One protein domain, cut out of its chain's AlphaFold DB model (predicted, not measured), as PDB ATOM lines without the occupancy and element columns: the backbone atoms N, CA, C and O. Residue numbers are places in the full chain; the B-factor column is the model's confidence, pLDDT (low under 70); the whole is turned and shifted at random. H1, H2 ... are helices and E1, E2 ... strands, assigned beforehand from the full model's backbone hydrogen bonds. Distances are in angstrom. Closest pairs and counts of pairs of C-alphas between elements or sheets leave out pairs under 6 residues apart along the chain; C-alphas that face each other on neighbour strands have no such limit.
ATOM      1  N   LEU A  12     186.488 168.212 209.212       87.75
ATOM      2  CA  LEU A  12     185.469 168.258 208.171       87.75
ATOM      3  C   LEU A  12     184.098 168.490 208.812       87.75
ATOM      4  O   LEU A  12     183.724 167.804 209.757       87.75
ATOM      5  N   PHE A  13     183.321 169.429 208.290       89.50
ATOM      6  CA  PHE A  13     181.927 169.588 208.686       89.50
ATOM      7  C   PHE A  13     181.012 168.803 207.760       89.50
ATOM      8  O   PHE A  13     181.086 168.943 206.538       89.50
ATOM      9  N   LYS A  14     180.088 168.050 208.359       90.00
ATOM     10  CA  LYS A  14     178.910 167.528 207.672       90.00
ATOM     11  C   LYS A  14     177.802 168.593 207.730       90.00
ATOM     12  O   LYS A  14     177.402 168.953 208.844       90.00
ATOM     13  N   PRO A  15     177.338 169.147 206.593       84.31
ATOM     14  CA  PRO A  15     176.285 170.165 206.579       84.31
ATOM     15  C   PRO A  15     174.951 169.648 207.134       84.31
ATOM     16  O   PRO A  15     174.652 168.462 207.025       84.31
ATOM     17  N   VAL A  16     174.117 170.539 207.687       81.06
ATOM     18  CA  VAL A  16     172.761 170.176 208.162       81.06
ATOM     19  C   VAL A  16     171.849 169.744 207.009       81.06
ATOM     20  O   VAL A  16     171.089 168.788 207.154       81.06
ATOM     21  N   LEU A  17     171.901 170.461 205.883       71.44
ATOM     22  CA  LEU A  17     171.165 170.124 204.667       71.44
ATOM     23  C   LEU A  17     172.114 169.482 203.654       71.44
ATOM     24  O   LEU A  17     172.968 170.159 203.077       71.44
ATOM     25  N   GLU A  18     171.939 168.182 203.432       56.31
ATOM     26  CA  GLU A  18     172.528 167.470 202.303       56.31
ATOM     27  C   GLU A  18     171.646 167.702 201.073       56.31
ATOM     28  O   GLU A  18     170.480 167.318 201.061       56.31
ATOM     29  N   GLY A  19     172.192 168.360 200.050       50.53
ATOM     30  CA  GLY A  19     171.626 168.344 198.701       50.53
ATOM     31  C   GLY A  19     170.189 168.858 198.568       50.53
ATOM     32  O   GLY A  19     169.284 168.091 198.274       50.53
ATOM     33  N   SER A  28     170.437 182.911 212.041       67.12
ATOM     34  CA  SER A  28     171.832 183.073 212.473       67.12
ATOM     35  C   SER A  28     172.856 182.439 211.538       67.12
ATOM     36  O   SER A  28     174.036 182.370 211.875       67.12
ATOM     37  N   SER A  29     172.415 181.981 210.368       75.25
ATOM     38  CA  SER A  29     173.293 181.482 209.320       75.25
ATOM     39  C   SER A  29     173.815 182.638 208.472       75.25
ATOM     40  O   SER A  29     173.053 183.469 207.973       75.25
ATOM     41  N   VAL A  30     175.131 182.687 208.296       80.62
ATOM     42  CA  VAL A  30     175.823 183.707 207.505       80.62
ATOM     43  C   VAL A  30     176.612 183.057 206.376       80.62
ATOM     44  O   VAL A  30     177.018 181.899 206.461       80.62
ATOM     45  N   SER A  31     176.844 183.809 205.299       81.62
ATOM     46  CA  SER A  31     177.714 183.344 204.216       81.62
ATOM     47  C   SER A  31     179.159 183.262 204.703       81.62
ATOM     48  O   SER A  31     179.712 184.237 205.224       81.62
ATOM     49  N   ILE A  32     179.766 182.096 204.512       81.25
ATOM     50  CA  ILE A  32     181.149 181.813 204.880       81.25
ATOM     51  C   ILE A  32     182.010 181.920 203.625       81.25
ATOM     52  O   ILE A  32     181.681 181.359 202.581       81.25
ATOM     53  N   GLY A  33     183.102 182.678 203.722       78.62
ATOM     54  CA  GLY A  33     184.077 182.746 202.641       78.62
ATOM     55  C   GLY A  33     184.857 181.441 202.539       78.62
ATOM     56  O   GLY A  33     185.145 180.841 203.580       78.62
ATOM     57  N   VAL A  34     185.238 181.031 201.330       73.75
ATOM     58  CA  VAL A  34     186.008 179.795 201.113       73.75
ATOM     59  C   VAL A  34     187.345 180.040 200.409       73.75
ATOM     60  O   VAL A  34     187.435 180.851 199.484       73.75
ATOM     61  N   ASP A  35     188.369 179.316 200.863       69.88
ATOM     62  CA  ASP A  35     189.632 179.080 200.169       69.88
ATOM     63  C   ASP A  35     189.507 177.744 199.424       69.88
ATOM     64  O   ASP A  35     189.197 176.708 200.022       69.88
ATOM     65  N   ALA A  36     189.700 177.750 198.108       56.09
ATOM     66  CA  ALA A  36     189.589 176.533 197.311       56.09
ATOM     67  C   ALA A  36     190.746 175.578 197.605       56.09
ATOM     68  O   ALA A  36     191.906 175.950 197.429       56.09
ATOM     69  N   PHE A  37     190.438 174.346 198.021       57.47
ATOM     70  CA  PHE A  37     191.452 173.321 198.227       57.47
ATOM     71  C   PHE A  37     190.982 171.930 197.823       57.47
ATOM     72  O   PHE A  37     190.153 171.328 198.487       57.47
ATOM     73  N   TYR A  38     191.709 171.403 196.843       50.16
ATOM     74  CA  TYR A  38     191.831 169.995 196.495       50.16
ATOM     75  C   TYR A  38     190.636 169.354 195.782       50.16
ATOM     76  O   TYR A  38     189.473 169.511 196.153       50.16
ATOM     77  N   TYR A  39     190.987 168.597 194.742       46.81
ATOM     78  CA  TYR A  39     190.068 167.908 193.865       46.81
ATOM     79  C   TYR A  39     190.383 166.415 193.837       46.81
ATOM     80  O   TYR A  39     191.367 166.025 193.221       46.81
ATOM     81  N   SER A  40     189.494 165.603 194.414       45.44
ATOM     82  CA  SER A  40     189.207 164.287 193.843       45.44
ATOM     83  C   SER A  40     187.705 164.082 193.770       45.44
ATOM     84  O   SER A  40     187.016 163.892 194.765       45.44
ATOM     85  N   TRP A  41     187.226 164.159 192.531       50.72
ATOM     86  CA  TRP A  41     185.859 163.926 192.070       50.72
ATOM     87  C   TRP A  41     185.446 162.454 192.156       50.72
ATOM     88  O   TRP A  41     184.344 162.123 191.735       50.72
ATOM     89  N   LEU A  42     186.357 161.557 192.526       50.47
ATOM     90  CA  LEU A  42     186.170 160.123 192.381       50.47
ATOM     91  C   LEU A  42     186.239 159.447 193.751       50.47
ATOM     92  O   LEU A  42     187.127 159.793 194.537       50.47
ATOM     93  N   PRO A  43     185.346 158.477 194.017       51.75
ATOM     94  CA  PRO A  43     185.444 157.639 195.203       51.75
ATOM     95  C   PRO A  43     186.848 157.039 195.336       51.75
ATOM     96  O   PRO A  43     187.375 156.465 194.383       51.75
ATOM     97  N   GLY A  44     187.442 157.166 196.525       51.34
ATOM     98  CA  GLY A  44     188.705 156.506 196.878       51.34
ATOM     99  C   GLY A  44     189.994 157.260 196.528       51.34
ATOM    100  O   GLY A  44     191.071 156.738 196.796       51.34
ATOM    101  N   ASP A  45     189.913 158.478 195.986       58.53
ATOM    102  CA  ASP A  45     191.088 159.309 195.655       58.53
ATOM    103  C   ASP A  45     191.240 160.518 196.610       58.53
ATOM    104  O   ASP A  45     191.831 161.551 196.305       58.53
ATOM    105  N   HIS A  46     190.672 160.417 197.813       61.78
ATOM    106  CA  HIS A  46     190.782 161.466 198.824       61.78
ATOM    107  C   HIS A  46     192.170 161.441 199.494       61.78
ATOM    108  O   HIS A  46     192.635 160.370 199.889       61.78
ATOM    109  N   PRO A  47     192.829 162.598 199.715       66.38
ATOM    110  CA  PRO A  47     194.079 162.653 200.458       66.38
ATOM    111  C   PRO A  47     193.896 162.079 201.854       66.38
ATOM    112  O   PRO A  47     192.853 162.275 202.485       66.38
ATOM    113  N   SER A  48     194.942 161.441 202.370       68.69
ATOM    114  CA  SER A  48     194.924 160.775 203.674       68.69
ATOM    115  C   SER A  48     194.437 161.683 204.809       68.69
ATOM    116  O   SER A  48     193.671 161.227 205.654       68.69
ATOM    117  N   ALA A  49     194.790 162.975 204.803       68.81
ATOM    118  CA  ALA A  49     194.316 163.917 205.822       68.81
ATOM    119  C   ALA A  49     192.790 164.121 205.815       68.81
ATOM    120  O   ALA A  49     192.215 164.399 206.866       68.81
ATOM    121  N   PHE A  50     192.138 163.990 204.652       76.19
ATOM    122  CA  PHE A  50     190.684 164.087 204.518       76.19
ATOM    123  C   PHE A  50     189.994 162.756 204.799       76.19
ATOM    124  O   PHE A  50     188.966 162.758 205.467       76.19
ATOM    125  N   ALA A  51     190.567 161.627 204.374       75.38
ATOM    126  CA  ALA A  51     190.043 160.303 204.719       75.38
ATOM    127  C   ALA A  51     190.061 160.065 206.243       75.38
ATOM    128  O   ALA A  51     189.077 159.606 206.821       75.38
ATOM    129  N   ALA A  52     191.143 160.474 206.917       80.62
ATOM    130  CA  ALA A  52     191.299 160.375 208.368       80.62
ATOM    131  C   ALA A  52     190.705 161.567 209.148       80.62
ATOM    132  O   ALA A  52     190.918 161.672 210.358       80.62
ATOM    133  N   ALA A  53     189.984 162.478 208.484       83.94
ATOM    134  CA  ALA A  53     189.485 163.696 209.112       83.94
ATOM    135  C   ALA A  53     188.548 163.406 210.294       83.94
ATOM    136  O   ALA A  53     187.751 162.462 210.281       83.94
ATOM    137  N   SER A  54     188.607 164.277 211.299       89.38
ATOM    138  CA  SER A  54     187.567 164.353 212.324       89.38
ATOM    139  C   SER A  54     186.347 165.041 211.726       89.38
ATOM    140  O   SER A  54     186.460 166.140 211.183       89.38
ATOM    141  N   VAL A  55     185.183 164.405 211.822       90.25
ATOM    142  CA  VAL A  55     183.947 164.908 211.219       90.25
ATOM    143  C   VAL A  55     183.037 165.474 212.288       90.25
ATOM    144  O   VAL A  55     182.650 164.749 213.198       90.25
ATOM    145  N   VAL A  56     182.662 166.742 212.156       90.44
ATOM    146  CA  VAL A  56     181.666 167.395 213.009       90.44
ATOM    147  C   VAL A  56     180.308 167.342 212.316       90.44
ATOM    148  O   VAL A  56     180.120 167.943 211.253       90.44
ATOM    149  N   ASP A  57     179.346 166.641 212.915       89.75
ATOM    150  CA  ASP A  57     177.957 166.662 212.458       89.75
ATOM    151  C   ASP A  57     177.293 167.981 212.872       89.75
ATOM    152  O   ASP A  57     176.976 168.205 214.041       89.75
ATOM    153  N   SER A  58     177.077 168.881 211.907       87.00
ATOM    154  CA  SER A  58     176.538 170.218 212.191       87.00
ATOM    155  C   SER A  58     175.131 170.174 212.785       87.00
ATOM    156  O   SER A  58     174.755 171.075 213.536       87.00
ATOM    157  N   LYS A  59     174.338 169.143 212.468       88.38
ATOM    158  CA  LYS A  59     172.985 168.981 213.006       88.38
ATOM    159  C   LYS A  59     173.043 168.576 214.474       88.38
ATOM    160  O   LYS A  59     172.291 169.127 215.277       88.38
ATOM    161  N   VAL A  60     173.946 167.661 214.828       87.19
ATOM    162  CA  VAL A  60     174.178 167.269 216.225       87.19
ATOM    163  C   VAL A  60     174.781 168.430 217.013       87.19
ATOM    164  O   VAL A  60     174.246 168.755 218.067       87.19
ATOM    165  N   ALA A  61     175.796 169.119 216.479       85.94
ATOM    166  CA  ALA A  61     176.461 170.242 217.150       85.94
ATOM    167  C   ALA A  61     175.483 171.376 217.503       85.94
ATOM    168  O   ALA A  61     175.534 171.933 218.597       85.94
ATOM    169  N   LEU A  62     174.545 171.690 216.602       84.25
ATOM    170  CA  LEU A  62     173.488 172.671 216.867       84.25
ATOM    171  C   LEU A  62     172.467 172.182 217.903       84.25
ATOM    172  O   LEU A  62     171.926 172.996 218.648       84.25
ATOM    173  N   GLY A  63     172.187 170.877 217.948       84.12
ATOM    174  CA  GLY A  63     171.250 170.286 218.905       84.12
ATOM    175  C   GLY A  63     171.811 170.169 220.324       84.12
ATOM    176  O   GLY A  63     171.065 170.332 221.286       84.12
ATOM    177  N   THR A  64     173.111 169.897 220.459       85.25
ATOM    178  CA  THR A  64     173.794 169.719 221.752       85.25
ATOM    179  C   THR A  64     174.463 170.990 222.265       85.25
ATOM    180  O   THR A  64     174.800 171.051 223.444       85.25
ATOM    181  N   LEU A  65     174.661 171.994 221.400       83.88
ATOM    182  CA  LEU A  65     175.515 173.164 221.656       83.88
ATOM    183  C   LEU A  65     176.962 172.780 222.018       83.88
ATOM    184  O   LEU A  65     177.671 173.554 222.664       83.88
ATOM    185  N   ASP A  66     177.393 171.588 221.605       78.69
ATOM    186  CA  ASP A  66     178.712 171.034 221.894       78.69
ATOM    187  C   ASP A  66     179.258 170.285 220.660       78.69
ATOM    188  O   ASP A  66     178.872 169.136 220.403       78.69
ATOM    189  N   PRO A  67     180.175 170.906 219.893       76.69
ATOM    190  CA  PRO A  67     180.809 170.283 218.738       76.69
ATOM    191  C   PRO A  67     181.626 169.042 219.100       76.69
ATOM    192  O   PRO A  67     181.757 168.147 218.264       76.69
ATOM    193  N   ALA A  68     182.153 168.939 220.326       82.56
ATOM    194  CA  ALA A  68     182.932 167.775 220.742       82.56
ATOM    195  C   ALA A  68     182.054 166.518 220.803       82.56
ATOM    196  O   ALA A  68     182.482 165.446 220.380       82.56
ATOM    197  N   GLN A  69     180.795 166.657 221.231       84.19
ATOM    198  CA  GLN A  69     179.809 165.569 221.210       84.19
ATOM    199  C   GLN A  69     179.327 165.215 219.799       84.19
ATOM    200  O   GLN A  69     178.822 164.117 219.575       84.19
ATOM    201  N   ALA A  70     179.486 166.136 218.852       86.31
ATOM    202  CA  ALA A  70     179.147 165.944 217.448       86.31
ATOM    203  C   ALA A  70     180.334 165.467 216.596       86.31
ATOM    204  O   ALA A  70     180.190 165.325 215.380       86.31
ATOM    205  N   THR A  71     181.506 165.253 217.205       89.50
ATOM    206  CA  THR A  71     182.733 164.902 216.490       89.50
ATOM    207  C   THR A  71     182.929 163.392 216.433       89.50
ATOM    208  O   THR A  71     183.027 162.719 217.457       89.50
ATOM    209  N   THR A  72     183.073 162.863 215.221       89.81
ATOM    210  CA  THR A  72     183.521 161.492 214.962       89.81
ATOM    211  C   THR A  72     184.963 161.522 214.474       89.81
ATOM    212  O   THR A  72     185.246 162.014 213.380       89.81
ATOM    213  N   ALA A  73     185.888 161.007 215.281       88.25
ATOM    214  CA  ALA A  73     187.287 160.890 214.883       88.25
ATOM    215  C   ALA A  73     187.441 159.893 213.723       88.25
ATOM    216  O   ALA A  73     186.807 158.840 213.738       88.25
ATOM    217  N   SER A  74     188.301 160.206 212.745       83.94
ATOM    218  CA  SER A  74     188.529 159.352 211.562       83.94
ATOM    219  C   SER A  74     187.249 159.008 210.782       83.94
ATOM    220  O   SER A  74     187.134 157.932 210.204       83.94
ATOM    221  N   GLY A  75     186.262 159.911 210.783       82.62
ATOM    222  CA  GLY A  75     184.996 159.738 210.063       82.62
ATOM    223  C   GLY A  75     185.028 160.236 208.615       82.62
ATOM    224  O   GLY A  75     184.008 160.166 207.934       82.62
ATOM    225  N   GLY A  76     186.158 160.792 208.170       81.75
ATOM    226  CA  GLY A  76     186.284 161.522 206.912       81.75
ATOM    227  C   GLY A  76     185.895 160.715 205.678       81.75
ATOM    228  O   GLY A  76     185.094 161.189 204.880       81.75
ATOM    229  N   GLU A  77     186.379 159.478 205.557       80.31
ATOM    230  CA  GLU A  77     186.039 158.580 204.442       80.31
ATOM    231  C   GLU A  77     184.523 158.339 204.339       80.31
ATOM    232  O   GLU A  77     183.925 158.542 203.284       80.31
ATOM    233  N   SER A  78     183.869 158.039 205.465       80.94
ATOM    234  CA  SER A  78     182.412 157.870 205.528       80.94
ATOM    235  C   SER A  78     181.639 159.153 205.206       80.94
ATOM    236  O   SER A  78     180.526 159.084 204.690       80.94
ATOM    237  N   ALA A  79     182.187 160.323 205.544       80.31
ATOM    238  CA  ALA A  79     181.533 161.613 205.330       80.31
ATOM    239  C   ALA A  79     181.693 162.148 203.902       80.31
ATOM    240  O   ALA A  79     180.817 162.866 203.423       80.31
ATOM    241  N   LEU A  80     182.796 161.813 203.231       77.69
ATOM    242  CA  LEU A  80     182.999 162.103 201.813       77.69
ATOM    243  C   LEU A  80     182.158 161.165 200.939       77.69
ATOM    244  O   LEU A  80     181.621 161.594 199.918       77.69
ATOM    245  N   GLY A  81     181.965 159.925 201.398       74.56
ATOM    246  CA  GLY A  81     181.149 158.930 200.717       74.56
ATOM    247  C   GLY A  81     181.748 158.504 199.378       74.56
ATOM    248  O   GLY A  81     182.924 158.713 199.100       74.56
ATOM    249  N   GLU A  82     180.921 157.886 198.534       69.62
ATOM    250  CA  GLU A  82     181.361 157.375 197.229       69.62
ATOM    251  C   GLU A  82     181.137 158.373 196.073       69.62
ATOM    252  O   GLU A  82     181.431 158.082 194.915       69.62
ATOM    253  N   GLY A  83     180.562 159.542 196.366       67.44
ATOM    254  CA  GLY A  83     180.177 160.535 195.366       67.44
ATOM    255  C   GLY A  83     181.297 161.510 195.012       67.44
ATOM    256  O   GLY A  83     182.244 161.717 195.767       67.44
ATOM    257  N   ALA A  84     181.153 162.177 193.867       72.25
ATOM    258  CA  ALA A  84     182.016 163.296 193.527       72.25
ATOM    259  C   ALA A  84     181.757 164.472 194.473       72.25
ATOM    260  O   ALA A  84     180.624 164.938 194.601       72.25
ATOM    261  N   ALA A  85     182.811 164.997 195.093       75.19
ATOM    262  CA  ALA A  85     182.718 166.186 195.925       75.19
ATOM    263  C   ALA A  85     183.864 167.152 195.633       75.19
ATOM    264  O   ALA A  85     184.989 166.747 195.339       75.19
ATOM    265  N   ILE A  86     183.571 168.446 195.753       75.81
ATOM    266  CA  ILE A  86     184.600 169.476 195.874       75.81
ATOM    267  C   ILE A  86     184.801 169.782 197.355       75.81
ATOM    268  O   ILE A  86     183.842 170.012 198.095       75.81
ATOM    269  N   ILE A  87     186.054 169.769 197.797       76.69
ATOM    270  CA  ILE A  87     186.404 170.107 199.172       76.69
ATOM    271  C   ILE A  87     186.803 171.580 199.202       76.69
ATOM    272  O   ILE A  87     187.509 172.083 198.328       76.69
ATOM    273  N   VAL A  88     186.313 172.313 200.196       77.44
ATOM    274  CA  VAL A  88     186.669 173.722 200.371       77.44
ATOM    275  C   VAL A  88     187.005 174.018 201.816       77.44
ATOM    276  O   VAL A  88     186.385 173.480 202.734       77.44
ATOM    277  N   ARG A  89     187.992 174.889 202.022       80.94
ATOM    278  CA  ARG A  89     188.371 175.358 203.351       80.94
ATOM    279  C   ARG A  89     187.616 176.631 203.670       80.94
ATOM    280  O   ARG A  89     187.524 177.532 202.844       80.94
ATOM    281  N   MET A  90     187.100 176.732 204.881       83.62
ATOM    282  CA  MET A  90     186.425 177.932 205.351       83.62
ATOM    283  C   MET A  90     187.434 178.960 205.862       83.62
ATOM    284  O   MET A  90     188.404 178.637 206.544       83.62
ATOM    285  N   THR A  91     187.166 180.225 205.551       79.25
ATOM    286  CA  THR A  91     188.039 181.376 205.863       79.25
ATOM    287  C   THR A  91     187.833 181.953 207.258       79.25
ATOM    288  O   THR A  91     188.554 182.853 207.681       79.25
ATOM    289  N   LYS A  92     186.797 181.493 207.959       82.50
ATOM    290  CA  LYS A  92     186.418 181.969 209.286       82.50
ATOM    291  C   LYS A  92     186.166 180.784 210.192       82.50
ATOM    292  O   LYS A  92     185.777 179.717 209.723       82.50
ATOM    293  N   ALA A  93     186.343 181.012 211.488       86.62
ATOM    294  CA  ALA A  93     185.959 180.040 212.488       86.62
ATOM    295  C   ALA A  93     184.435 179.856 212.478       86.62
ATOM    296  O   ALA A  93     183.682 180.826 212.606       86.62
ATOM    297  N   VAL A  94     183.995 178.614 212.305       86.81
ATOM    298  CA  VAL A  94     182.579 178.230 212.321       86.81
ATOM    299  C   VAL A  94     182.368 177.148 213.361       86.81
ATOM    300  O   VAL A  94     183.252 176.336 213.614       86.81
ATOM    301  N   CYS A  95     181.196 177.126 213.970       86.50
ATOM    302  CA  CYS A  95     180.813 176.056 214.890       86.50
ATOM    303  C   CYS A  95     179.891 175.019 214.231       86.50
ATOM    304  O   CYS A  95     179.787 173.901 214.719       86.50
ATOM    305  N   ALA A  96     179.206 175.383 213.142       87.38
ATOM    306  CA  ALA A  96     178.315 174.503 212.395       87.38
ATOM    307  C   ALA A  96     178.126 175.019 210.963       87.38
ATOM    308  O   ALA A  96     178.020 176.230 210.741       87.38
ATOM    309  N   VAL A  97     178.019 174.105 210.000       88.25
ATOM    310  CA  VAL A  97     177.669 174.407 208.606       88.25
ATOM    311  C   VAL A  97     176.201 174.060 208.386       88.25
ATOM    312  O   VAL A  97     175.788 172.909 208.498       88.25
ATOM    313  N   THR A  98     175.383 175.058 208.068       86.00
ATOM    314  CA  THR A  98     173.938 174.859 207.899       86.00
ATOM    315  C   THR A  98     173.599 174.347 206.509       86.00
ATOM    316  O   THR A  98     172.731 173.495 206.359       86.00
ATOM    317  N   SER A  99     174.275 174.860 205.484       84.19
ATOM    318  CA  SER A  99     174.013 174.455 204.108       84.19
ATOM    319  C   SER A  99     175.198 174.745 203.205       84.19
ATOM    320  O   SER A  99     176.003 175.650 203.442       84.19
ATOM    321  N   VAL A 100     175.267 173.962 202.137       84.50
ATOM    322  CA  VAL A 100     176.133 174.194 200.988       84.50
ATOM    323  C   VAL A 100     175.253 174.238 199.749       84.50
ATOM    324  O   VAL A 100     174.252 173.525 199.675       84.50
ATOM    325  N   SER A 101     175.589 175.090 198.791       81.88
ATOM    326  CA  SER A 101     174.876 175.152 197.518       81.88
ATOM    327  C   SER A 101     175.843 175.140 196.351       81.88
ATOM    328  O   SER A 101     176.959 175.659 196.438       81.88
ATOM    329  N   VAL A 102     175.377 174.534 195.264       80.38
ATOM    330  CA  VAL A 102     176.047 174.485 193.971       80.38
ATOM    331  C   VAL A 102     175.035 174.947 192.939       80.38
ATOM    332  O   VAL A 102     173.978 174.340 192.786       80.38
ATOM    333  N   GLU A 103     175.339 176.047 192.268       81.94
ATOM    334  CA  GLU A 103     174.481 176.662 191.268       81.94
ATOM    335  C   GLU A 103     175.202 176.710 189.931       81.94
ATOM    336  O   GLU A 103     176.324 177.202 189.805       81.94
ATOM    337  N   GLU A 104     174.540 176.198 188.908       75.81
ATOM    338  CA  GLU A 104     175.064 176.211 187.559       75.81
ATOM    339  C   GLU A 104     174.700 177.492 186.823       75.81
ATOM    340  O   GLU A 104     173.549 177.919 186.804       75.81
ATOM    341  N   TYR A 105     175.681 178.051 186.123       72.56
ATOM    342  CA  TYR A 105     175.485 179.181 185.228       72.56
ATOM    343  C   TYR A 105     176.094 178.883 183.857       72.56
ATOM    344  O   TYR A 105     176.782 177.878 183.660       72.56
ATOM    345  N   GLU A 106     175.839 179.760 182.885       66.94
ATOM    346  CA  GLU A 106     176.257 179.575 181.487       66.94
ATOM    347  C   GLU A 106     177.769 179.320 181.347       66.94
ATOM    348  O   GLU A 106     178.190 178.539 180.502       66.94
ATOM    349  N   LYS A 107     178.587 179.946 182.208       65.38
ATOM    350  CA  LYS A 107     180.060 179.935 182.123       65.38
ATOM    351  C   LYS A 107     180.760 179.316 183.335       65.38
ATOM    352  O   LYS A 107     181.950 179.555 183.528       65.38
ATOM    353  N   GLY A 108     180.039 178.580 184.179       71.50
ATOM    354  CA  GLY A 108     180.661 177.901 185.312       71.50
ATOM    355  C   GLY A 108     179.698 177.387 186.371       71.50
ATOM    356  O   GLY A 108     178.487 177.315 186.157       71.50
ATOM    357  N   ILE A 109     180.270 177.023 187.511       76.06
ATOM    358  CA  ILE A 109     179.576 176.484 188.676       76.06
ATOM    359  C   ILE A 109     179.888 177.395 189.862       76.06
ATOM    360  O   ILE A 109     181.045 177.573 190.226       76.06
ATOM    361  N   GLN A 110     178.876 177.998 190.469       80.12
ATOM    362  CA  GLN A 110     179.034 178.777 191.688       80.12
ATOM    363  C   GLN A 110     178.783 177.894 192.905       80.12
ATOM    364  O   GLN A 110     177.788 177.183 192.967       80.12
ATOM    365  N   ILE A 111     179.653 177.985 193.899       80.88
ATOM    366  CA  ILE A 111     179.486 177.361 195.201       80.88
ATOM    367  C   ILE A 111     179.245 178.419 196.277       80.88
ATOM    368  O   ILE A 111     179.780 179.538 196.231       80.88
ATOM    369  N   ALA A 112     178.467 178.051 197.287       83.44
ATOM    370  CA  ALA A 112     178.328 178.835 198.502       83.44
ATOM    371  C   ALA A 112     178.274 177.928 199.729       83.44
ATOM    372  O   ALA A 112     177.721 176.830 199.696       83.44
ATOM    373  N   VAL A 113     178.842 178.426 200.825       85.00
ATOM    374  CA  VAL A 113     178.806 177.783 202.137       85.00
ATOM    375  C   VAL A 113     178.140 178.741 203.111       85.00
ATOM    376  O   VAL A 113     178.448 179.940 203.138       85.00
ATOM    377  N   TYR A 114     177.227 178.207 203.912       86.31
ATOM    378  CA  TYR A 114     176.511 178.932 204.948       86.31
ATOM    379  C   TYR A 114     176.680 178.223 206.283       86.31
ATOM    380  O   TYR A 114     176.588 176.997 206.370       86.31
ATOM    381  N   GLY A 115     176.917 178.993 207.337       86.56
ATOM    382  CA  GLY A 115     177.198 178.438 208.651       86.56
ATOM    383  C   GLY A 115     176.967 179.428 209.776       86.56
ATOM    384  O   GLY A 115     176.671 180.602 209.554       86.56
ATOM    385  N   VAL A 116     177.107 178.926 210.996       86.12
ATOM    386  CA  VAL A 116     176.993 179.701 212.230       86.12
ATOM    387  C   VAL A 116     178.399 179.993 212.748       86.12
ATOM    388  O   VAL A 116     179.247 179.103 212.839       86.12
ATOM    389  N   THR A 117     178.654 181.260 213.065       85.81
ATOM    390  CA  THR A 117     179.944 181.733 213.597       85.81
ATOM    391  C   THR A 117     179.860 182.176 215.054       85.81
ATOM    392  O   THR A 117     180.893 182.451 215.651       85.81
ATOM    393  N   ASP A 118     178.652 182.312 215.605       83.50
ATOM    394  CA  ASP A 118     178.422 182.759 216.979       83.50
ATOM    395  C   ASP A 118     178.497 181.570 217.952       83.50
ATOM    396  O   ASP A 118     177.587 180.736 217.935       83.50
ATOM    397  N   PRO A 119     179.519 181.491 218.828       81.62
ATOM    398  CA  PRO A 119     179.669 180.381 219.762       81.62
ATOM    399  C   PRO A 119     178.482 180.198 220.714       81.62
ATOM    400  O   PRO A 119     178.204 179.082 221.150       81.62
ATOM    401  N   ALA A 120     177.731 181.264 221.016       82.38
ATOM    402  CA  ALA A 120     176.559 181.179 221.889       82.38
ATOM    403  C   ALA A 120     175.427 180.318 221.295       82.38
ATOM    404  O   ALA A 120     174.487 179.954 222.000       82.38
ATOM    405  N   ARG A 121     175.496 179.997 219.997       77.56
ATOM    406  CA  ARG A 121     174.446 179.297 219.244       77.56
ATOM    407  C   ARG A 121     174.720 177.810 219.019       77.56
ATOM    408  O   ARG A 121     173.844 177.129 218.498       77.56
ATOM    409  N   CYS A 122     175.926 177.335 219.317       74.12
ATOM    410  CA  CYS A 122     176.439 176.053 218.805       74.12
ATOM    411  C   CYS A 122     177.718 175.561 219.506       74.12
ATOM    412  O   CYS A 122     178.223 174.500 219.153       74.12
ATOM    413  N   GLY A 123     178.270 176.322 220.456       81.25
ATOM    414  CA  GLY A 123     179.491 175.973 221.175       81.25
ATOM    415  C   GLY A 123     180.772 176.441 220.481       81.25
ATOM    416  O   GLY A 123     180.803 177.457 219.790       81.25
ATOM    417  N   GLN A 124     181.871 175.729 220.719       86.56
ATOM    418  CA  GLN A 124     183.207 176.136 220.278       86.56
ATOM    419  C   GLN A 124     183.312 176.266 218.745       86.56
ATOM    420  O   GLN A 124     182.859 175.411 217.989       86.56
ATOM    421  N   THR A 125     183.943 177.334 218.259       87.19
ATOM    422  CA  THR A 125     184.203 177.503 216.824       87.19
ATOM    423  C   THR A 125     185.504 176.813 216.418       87.19
ATOM    424  O   THR A 125     186.461 176.737 217.188       87.19
ATOM    425  N   THR A 126     185.541 176.312 215.184       85.69
ATOM    426  CA  THR A 126     186.702 175.653 214.582       85.69
ATOM    427  C   THR A 126     187.243 176.512 213.449       85.69
ATOM    428  O   THR A 126     186.537 176.796 212.479       85.69
ATOM    429  N   GLU A 127     188.500 176.934 213.566       85.50
ATOM    430  CA  GLU A 127     189.195 177.705 212.537       85.50
ATOM    431  C   GLU A 127     189.792 176.797 211.457       85.50
ATOM    432  O   GLU A 127     190.292 175.711 211.739       85.50
ATOM    433  N   GLY A 128     189.748 177.248 210.199       77.75
ATOM    434  CA  GLY A 128     190.397 176.561 209.082       77.75
ATOM    435  C   GLY A 128     189.811 175.189 208.741       77.75
ATOM    436  O   GLY A 128     190.492 174.418 208.066       77.75
ATOM    437  N   ALA A 129     188.592 174.897 209.200       85.94
ATOM    438  CA  ALA A 129     187.880 173.664 208.905       85.94
ATOM    439  C   ALA A 129     187.412 173.597 207.447       85.94
ATOM    440  O   ALA A 129     187.320 174.609 206.743       85.94
ATOM    441  N   TYR A 130     187.095 172.386 207.005       86.06
ATOM    442  CA  TYR A 130     186.712 172.078 205.637       86.06
ATOM    443  C   TYR A 130     185.254 171.646 205.560       86.06
ATOM    444  O   TYR A 130     184.664 171.201 206.545       86.06
ATOM    445  N   VAL A 131     184.679 171.745 204.369       86.88
ATOM    446  CA  VAL A 131     183.380 171.160 204.044       86.88
ATOM    447  C   VAL A 131     183.454 170.506 202.672       86.88
ATOM    448  O   VAL A 131     184.085 171.035 201.754       86.88
ATOM    449  N   ALA A 132     182.825 169.341 202.554       83.44
ATOM    450  CA  ALA A 132     182.635 168.659 201.287       83.44
ATOM    451  C   ALA A 132     181.322 169.124 200.660       83.44
ATOM    452  O   ALA A 132     180.278 169.154 201.317       83.44
ATOM    453  N   ILE A 133     181.382 169.511 199.393       81.56
ATOM    454  CA  ILE A 133     180.223 169.943 198.628       81.56
ATOM    455  C   ILE A 133     179.964 168.873 197.563       81.56
ATOM    456  O   ILE A 133     180.782 168.735 196.648       81.56
ATOM    457  N   PRO A 134     178.872 168.099 197.682       78.88
ATOM    458  CA  PRO A 134     178.563 167.047 196.724       78.88
ATOM    459  C   PRO A 134     178.230 167.653 195.360       78.88
ATOM    460  O   PRO A 134     177.575 168.696 195.275       78.88
ATOM    461  N   LEU A 135     178.671 166.980 194.303       76.75
ATOM    462  CA  LEU A 135     178.410 167.346 192.917       76.75
ATOM    463  C   LEU A 135     177.545 166.285 192.242       76.75
ATOM    464  O   LEU A 135     177.689 165.091 192.500       76.75
ATOM    465  N   THR A 136     176.664 166.722 191.349       81.38
ATOM    466  CA  THR A 136     175.915 165.816 190.471       81.38
ATOM    467  C   THR A 136     176.781 165.356 189.297       81.38
ATOM    468  O   THR A 136     177.736 166.033 188.912       81.38
ATOM    469  N   ASP A 137     176.412 164.242 188.661       77.88
ATOM    470  CA  ASP A 137     177.090 163.766 187.447       77.88
ATOM    471  C   ASP A 137     177.093 164.822 186.328       77.88
ATOM    472  O   ASP A 137     178.067 164.939 185.586       77.88
ATOM    473  N   GLU A 138     176.036 165.635 186.233       79.50
ATOM    474  CA  GLU A 138     175.940 166.752 185.287       79.50
ATOM    475  C   GLU A 138     176.961 167.852 185.605       79.50
ATOM    476  O   GLU A 138     177.686 168.295 184.713       79.50
ATOM    477  N   GLN A 139     177.105 168.225 186.879       78.56
ATOM    478  CA  GLN A 139     178.102 169.198 187.335       78.56
ATOM    479  C   GLN A 139     179.528 168.692 187.101       78.56
ATOM    480  O   GLN A 139     180.392 169.460 186.670       78.56
ATOM    481  N   VAL A 140     179.775 167.397 187.326       74.94
ATOM    482  CA  VAL A 140     181.064 166.749 187.039       74.94
ATOM    483  C   VAL A 140     181.341 166.736 185.537       74.94
ATOM    484  O   VAL A 140     182.436 167.104 185.110       74.94
ATOM    485  N   ALA A 141     180.364 166.351 184.713       73.50
ATOM    486  CA  ALA A 141     180.505 166.335 183.259       73.50
ATOM    487  C   ALA A 141     180.752 167.742 182.705       73.50
ATOM    488  O   ALA A 141     181.640 167.942 181.874       73.50
ATOM    489  N   LYS A 142     180.021 168.734 183.219       72.56
ATOM    490  CA  LYS A 142     180.212 170.139 182.886       72.56
ATOM    491  C   LYS A 142     181.606 170.589 183.279       72.56
ATOM    492  O   LYS A 142     182.308 171.105 182.423       72.56
ATOM    493  N   ALA A 143     182.059 170.334 184.500       70.00
ATOM    494  CA  ALA A 143     183.412 170.685 184.916       70.00
ATOM    495  C   ALA A 143     184.500 170.080 184.026       70.00
ATOM    496  O   ALA A 143     185.355 170.814 183.530       70.00
ATOM    497  N   ARG A 144     184.387 168.788 183.708       66.50
ATOM    498  CA  ARG A 144     185.300 168.104 182.783       66.50
ATOM    499  C   ARG A 144     185.274 168.692 181.373       66.50
ATOM    500  O   ARG A 144     186.312 168.744 180.718       66.50
ATOM    501  N   SER A 145     184.120 169.172 180.902       61.91
ATOM    502  CA  SER A 145     184.006 169.786 179.570       61.91
ATOM    503  C   SER A 145     184.828 171.071 179.415       61.91
ATOM    504  O   SER A 145     185.229 171.401 178.303       61.91
ATOM    505  N   TYR A 146     185.116 171.765 180.518       56.66
ATOM    506  CA  TYR A 146     185.973 172.951 180.523       56.66
ATOM    507  C   TYR A 146     187.455 172.634 180.778       56.66
ATOM    508  O   TYR A 146     188.304 173.455 180.443       56.66
ATOM    509  N   GLU A 147     187.779 171.464 181.340       51.72
ATOM    510  CA  GLU A 147     189.164 171.010 181.548       51.72
ATOM    511  C   GLU A 147     189.822 170.469 180.261       51.72
ATOM    512  O   GLU A 147     191.046 170.511 180.116       51.72
ATOM    513  N   ALA A 148     189.040 170.023 179.272       39.47
ATOM    514  CA  ALA A 148     189.554 169.514 177.999       39.47
ATOM    515  C   ALA A 148     189.600 170.600 176.891       39.47
ATOM    516  O   ALA A 148     188.537 171.101 176.521       39.47
ATOM    517  N   PRO A 149     190.754 170.926 176.256       42.72
ATOM    518  CA  PRO A 149     192.145 170.579 176.548       42.72
ATOM    519  C   PRO A 149     192.992 171.849 176.791       42.72
ATOM    520  O   PRO A 149     193.478 172.460 175.839       42.72
ATOM    521  N   ALA A 150     193.178 172.277 178.043       40.88
ATOM    522  CA  ALA A 150     194.172 173.317 178.365       40.88
ATOM    523  C   ALA A 150     194.645 173.300 179.830       40.88
ATOM    524  O   ALA A 150     195.025 174.342 180.363       40.88
ATOM    525  N   TYR A 151     194.646 172.140 180.489       38.88
ATOM    526  CA  TYR A 151     195.408 171.974 181.726       38.88
ATOM    527  C   TYR A 151     196.665 171.151 181.447       38.88
ATOM    528  O   TYR A 151     196.679 169.926 181.550       38.88
ATOM    529  N   SER A 172     190.665 180.639 182.005       41.78
ATOM    530  CA  SER A 172     189.736 180.565 183.135       41.78
ATOM    531  C   SER A 172     190.268 179.454 184.029       41.78
ATOM    532  O   SER A 172     190.063 178.286 183.707       41.78
ATOM    533  N   PRO A 173     191.005 179.771 185.102       47.53
ATOM    534  CA  PRO A 173     191.788 178.761 185.809       47.53
ATOM    535  C   PRO A 173     190.935 177.761 186.605       47.53
ATOM    536  O   PRO A 173     191.464 176.760 187.071       47.53
ATOM    537  N   THR A 174     189.621 177.993 186.733       57.59
ATOM    538  CA  THR A 174     188.614 176.943 186.943       57.59
ATOM    539  C   THR A 174     187.209 177.471 186.630       57.59
ATOM    540  O   THR A 174     186.976 178.683 186.613       57.59
ATOM    541  N   ILE A 175     186.255 176.567 186.398       63.97
ATOM    542  CA  ILE A 175     184.838 176.922 186.240       63.97
ATOM    543  C   ILE A 175     184.118 177.167 187.562       63.97
ATOM    544  O   ILE A 175     183.026 177.740 187.569       63.97
ATOM    545  N   PHE A 176     184.709 176.716 188.666       70.94
ATOM    546  CA  PHE A 176     184.175 176.907 190.001       70.94
ATOM    547  C   PHE A 176     184.385 178.342 190.490       70.94
ATOM    548  O   PHE A 176     185.473 178.914 190.411       70.94
ATOM    549  N   GLN A 177     183.330 178.925 191.039       72.81
ATOM    550  CA  GLN A 177     183.335 180.267 191.599       72.81
ATOM    551  C   GLN A 177     182.778 180.234 193.018       72.81
ATOM    552  O   GLN A 177     181.779 179.575 193.260       72.81
ATOM    553  N   ALA A 178     183.359 180.969 193.958       71.44
ATOM    554  CA  ALA A 178     182.771 181.172 195.274       71.44
ATOM    555  C   ALA A 178     181.947 182.459 195.315       71.44
ATOM    556  O   ALA A 178     182.421 183.539 194.945       71.44
ATOM    557  N   ARG A 179     180.733 182.362 195.870       71.38
ATOM    558  CA  ARG A 179     179.905 183.539 196.174       71.38
ATOM    559  C   ARG A 179     180.620 184.505 197.126       71.38
ATOM    560  O   ARG A 179     180.498 185.718 196.984       71.38
ATOM    561  N   SER A 180     181.387 183.960 198.068       70.44
ATOM    562  CA  SER A 180     182.255 184.698 198.981       70.44
ATOM    563  C   SER A 180     183.639 184.050 198.961       70.44
ATOM    564  O   SER A 180     183.814 182.940 199.461       70.44
ATOM    565  N   ARG A 181     184.618 184.702 198.324       68.62
ATOM    566  CA  ARG A 181     186.016 184.244 198.303       68.62
ATOM    567  C   ARG A 181     186.797 184.938 199.416       68.62
ATOM    568  O   ARG A 181     186.524 186.096 199.745       68.62
ATOM    569  N   ALA A 182     187.778 184.244 199.984       61.59
ATOM    570  CA  ALA A 182     188.773 184.875 200.842       61.59
ATOM    571  C   ALA A 182     189.501 186.024 200.130       61.59
ATOM    572  O   ALA A 182     189.626 186.038 198.903       61.59
ATOM    573  N   LYS A 183     190.055 186.959 200.910       55.62
ATOM    574  CA  LYS A 183     191.058 187.878 200.366       55.62
ATOM    575  C   LYS A 183     192.267 187.065 199.905       55.62
ATOM    576  O   LYS A 183     192.711 186.168 200.617       55.62
ATOM    577  N   LEU A 184     192.789 187.415 198.734       49.84
ATOM    578  CA  LEU A 184     194.038 186.879 198.203       49.84
ATOM    579  C   LEU A 184     195.138 187.075 199.262       49.84
ATOM    580  O   LEU A 184     195.478 188.211 199.587       49.84
ATOM    581  N   SER A 185     195.614 185.986 199.866       42.22
ATOM    582  CA  SER A 185     196.801 185.980 200.732       42.22
ATOM    583  C   SER A 185     198.009 185.494 199.931       42.22
ATOM    584  O   SER A 185     197.824 184.887 198.885       42.22
ATOM    585  N   GLU A 186     199.224 185.793 200.397       37.78
ATOM    586  CA  GLU A 186     200.521 185.781 199.680       37.78
ATOM    587  C   GLU A 186     201.013 184.423 199.114       37.78
ATOM    588  O   GLU A 186     202.204 184.224 198.898       37.78
ATOM    589  N   VAL A 187     200.126 183.460 198.872       42.53
ATOM    590  CA  VAL A 187     200.456 182.074 198.505       42.53
ATOM    591  C   VAL A 187     199.779 181.680 197.196       42.53
ATOM    592  O   VAL A 187     199.201 180.602 197.060       42.53
ATOM    593  N   TRP A 188     199.836 182.568 196.219       50.47
ATOM    594  CA  TRP A 188     199.382 182.276 194.869       50.47
ATOM    595  C   TRP A 188     200.554 182.381 193.904       50.47
ATOM    596  O   TRP A 188     201.518 183.095 194.177       50.47
ATOM    597  N   GLN A 189     200.474 181.640 192.794       48.53
ATOM    598  CA  GLN A 189     201.537 181.485 191.792       48.53
ATOM    599  C   GLN A 189     202.272 182.803 191.469       48.53
ATOM    600  O   GLN A 189     203.493 182.791 191.357       48.53
ATOM    601  N   SER A 190     201.546 183.931 191.381       47.22
ATOM    602  CA  SER A 190     202.071 185.299 191.513       47.22
ATOM    603  C   SER A 190     200.925 186.319 191.685       47.22
ATOM    604  O   SER A 190     199.820 186.098 191.186       47.22
ATOM    605  N   GLU A 191     201.179 187.474 192.317       42.06
ATOM    606  CA  GLU A 191     200.199 188.577 192.442       42.06
ATOM    607  C   GLU A 191     199.693 189.080 191.069       42.06
ATOM    608  O   GLU A 191     198.556 189.533 190.925       42.06
ATOM    609  N   GLU A 192     200.532 188.992 190.035       48.03
ATOM    610  CA  GLU A 192     200.214 189.437 188.678       48.03
ATOM    611  C   GLU A 192     199.218 188.503 187.978       48.03
ATOM    612  O   GLU A 192     198.257 188.978 187.366       48.03
ATOM    613  N   THR A 193     199.394 187.185 188.118       51.59
ATOM    614  CA  THR A 193     198.442 186.177 187.626       51.59
ATOM    615  C   THR A 193     197.101 186.297 188.349       51.59
ATOM    616  O   THR A 193     196.048 186.235 187.715       51.59
ATOM    617  N   ASP A 194     197.124 186.559 189.654       49.88
ATOM    618  CA  ASP A 194     195.924 186.694 190.481       49.88
ATOM    619  C   ASP A 194     195.062 187.904 190.138       49.88
ATOM    620  O   ASP A 194     193.834 187.805 190.125       49.88
ATOM    621  N   ARG A 195     195.683 189.051 189.839       46.75
ATOM    622  CA  ARG A 195     194.961 190.270 189.437       46.75
ATOM    623  C   ARG A 195     194.181 190.094 188.134       46.75
ATOM    624  O   ARG A 195     193.253 190.860 187.880       46.75
ATOM    625  N   GLN A 196     194.546 189.111 187.309       49.91
ATOM    626  CA  GLN A 196     193.828 188.786 186.074       49.91
ATOM    627  C   GLN A 196     192.607 187.887 186.314       49.91
ATOM    628  O   GLN A 196     191.771 187.734 185.419       49.91
ATOM    629  N   LEU A 197     192.468 187.314 187.512       53.19
ATOM    630  CA  LEU A 197     191.346 186.458 187.879       53.19
ATOM    631  C   LEU A 197     190.193 187.285 188.425       53.19
ATOM    632  O   LEU A 197     190.380 188.274 189.132       53.19
TER     633      LEU A 197
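Overview. This is residues 12 to 19, 28 to 151 and 172 to 197 of the 208 residues of an uncharacterized protein of Actinomyces oris (UniProt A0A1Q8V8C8). Two strongly twisted sheets lie face to face as a sandwich, the strands of the one crossing those of the other at 52 degrees: E3, E5, E8, E1 and E4 make the one, E2, E6, E7 and E9 the other. The short helices H1 and H3 pack together near the E1 and E4 end of the first sheet; H2 and H4 are near opposite ends of the long hairpin E6 and E7, and residues 186 to 193 stick out from the body. The printed part has 158 residues, with five named helices and nine named strands in the order E1 E2 E3 H1 E4 H2 H3 E5 E6 E7 E8 H4 E9 H5. The first sheet runs E3 E5 E8 E1 E4 and is mixed, the second is branched, and the class is mixed, helices and strands. The whole is compact, with a radius of gyration of the C-alphas of 15.9 A and spans of 48 by 32 by 28 A.

Arrangement. Start with E1, residues 12 to 14, an inner strand. Beside it is E4, residues 54 to 57, parallel at 24 degrees, with N 12 and O 54 2.9 A apart. Its other neighbour is E8, residues 130 to 134, parallel at 46 degrees; N 13 and O 130 are 2.8 A apart. Next comes E5, residues 85 to 90, antiparallel to E8 at 151 degrees, with N 86 and O 133 2.9 A apart. The edge strand E3, residues 34 to 40, is antiparallel to E5 at 151 degrees; look at N 35 and O 89, 2.8 A apart. In the second sheet, E6, residues 96 to 105, and E7, residues 108 to 116, form an antiparallel hairpin at 164 degrees, with N 101 and O 112 2.9 A apart. On the other side of E7 from E6 are E2, residues 30 to 32, antiparallel at 124 degrees with N 32 and O 113 2.9 A apart, and E9, residues 176 to 178, parallel at 35 degrees with N 177 and O 109 2.8 A apart. E2 runs on into E3 across a break of 1 residue, at 55 degrees. Between the sheets, the closest C-alphas of E6 and E8 are those of Val 100 and Ile 133, 6.4 A apart. H3, residues 76 to 80, is over E1 at a height over the sheet of 7.7 A. It touches H1, residues 48 to 51, the closest C-alphas being those of Ala 51 and Glu 77, 4.4 A apart. H2, residues 58 to 64, is on the branched sheet but over none of its strands; the closest C-alphas of H2 and E6 are those of Ser 58 and Ala 96, 4.6 A apart. H4, residues 137 to 147, is over E7, only just, since 2 of its C-alphas fall on E6, and runs slantwise to the strands, at 48 degrees to E7 on the local plane; the closest C-alphas of the two are those of Ile 109 and Gln 139, 7.6 A apart. H5, residues 191 to 195, is on neither sheet. In H2, H3, H4 and H5 every O i to N i+4 pair is within hydrogen-bond range; H1 is too short for one.

Along the chain. Find C-alpha 12 at (185.469, 168.258, 208.171), where E1 begins. E3 measures 17.4 A and E5 15.5 A from first to last C-alpha. From C-alpha 96 at (178.315, 174.503, 212.395) E6 runs 27.7 A, and E7 returns over 27.2 A. E8 measures 13.1 A and H4 15.3 A; H5 ends at C-alpha 195, (194.961, 190.270, 189.437).

Size, cuts and confidence. The farthest C-alphas, those of Ala 120 and Pro 149, are 49.1 A apart. Residues 20 to 27 and 152 to 171 are not printed; the gaps are 20.2 A from C-alpha 19 to 28 and 10.4 A from C-alpha 151 to 172. The links H2 to H3, E7 to E8 and E9 to H5 are long. Mean pLDDT of the printed part is 72.6, and 51 residues are under 70, among them 35 to 49, 144 to 151 and 181 to 197.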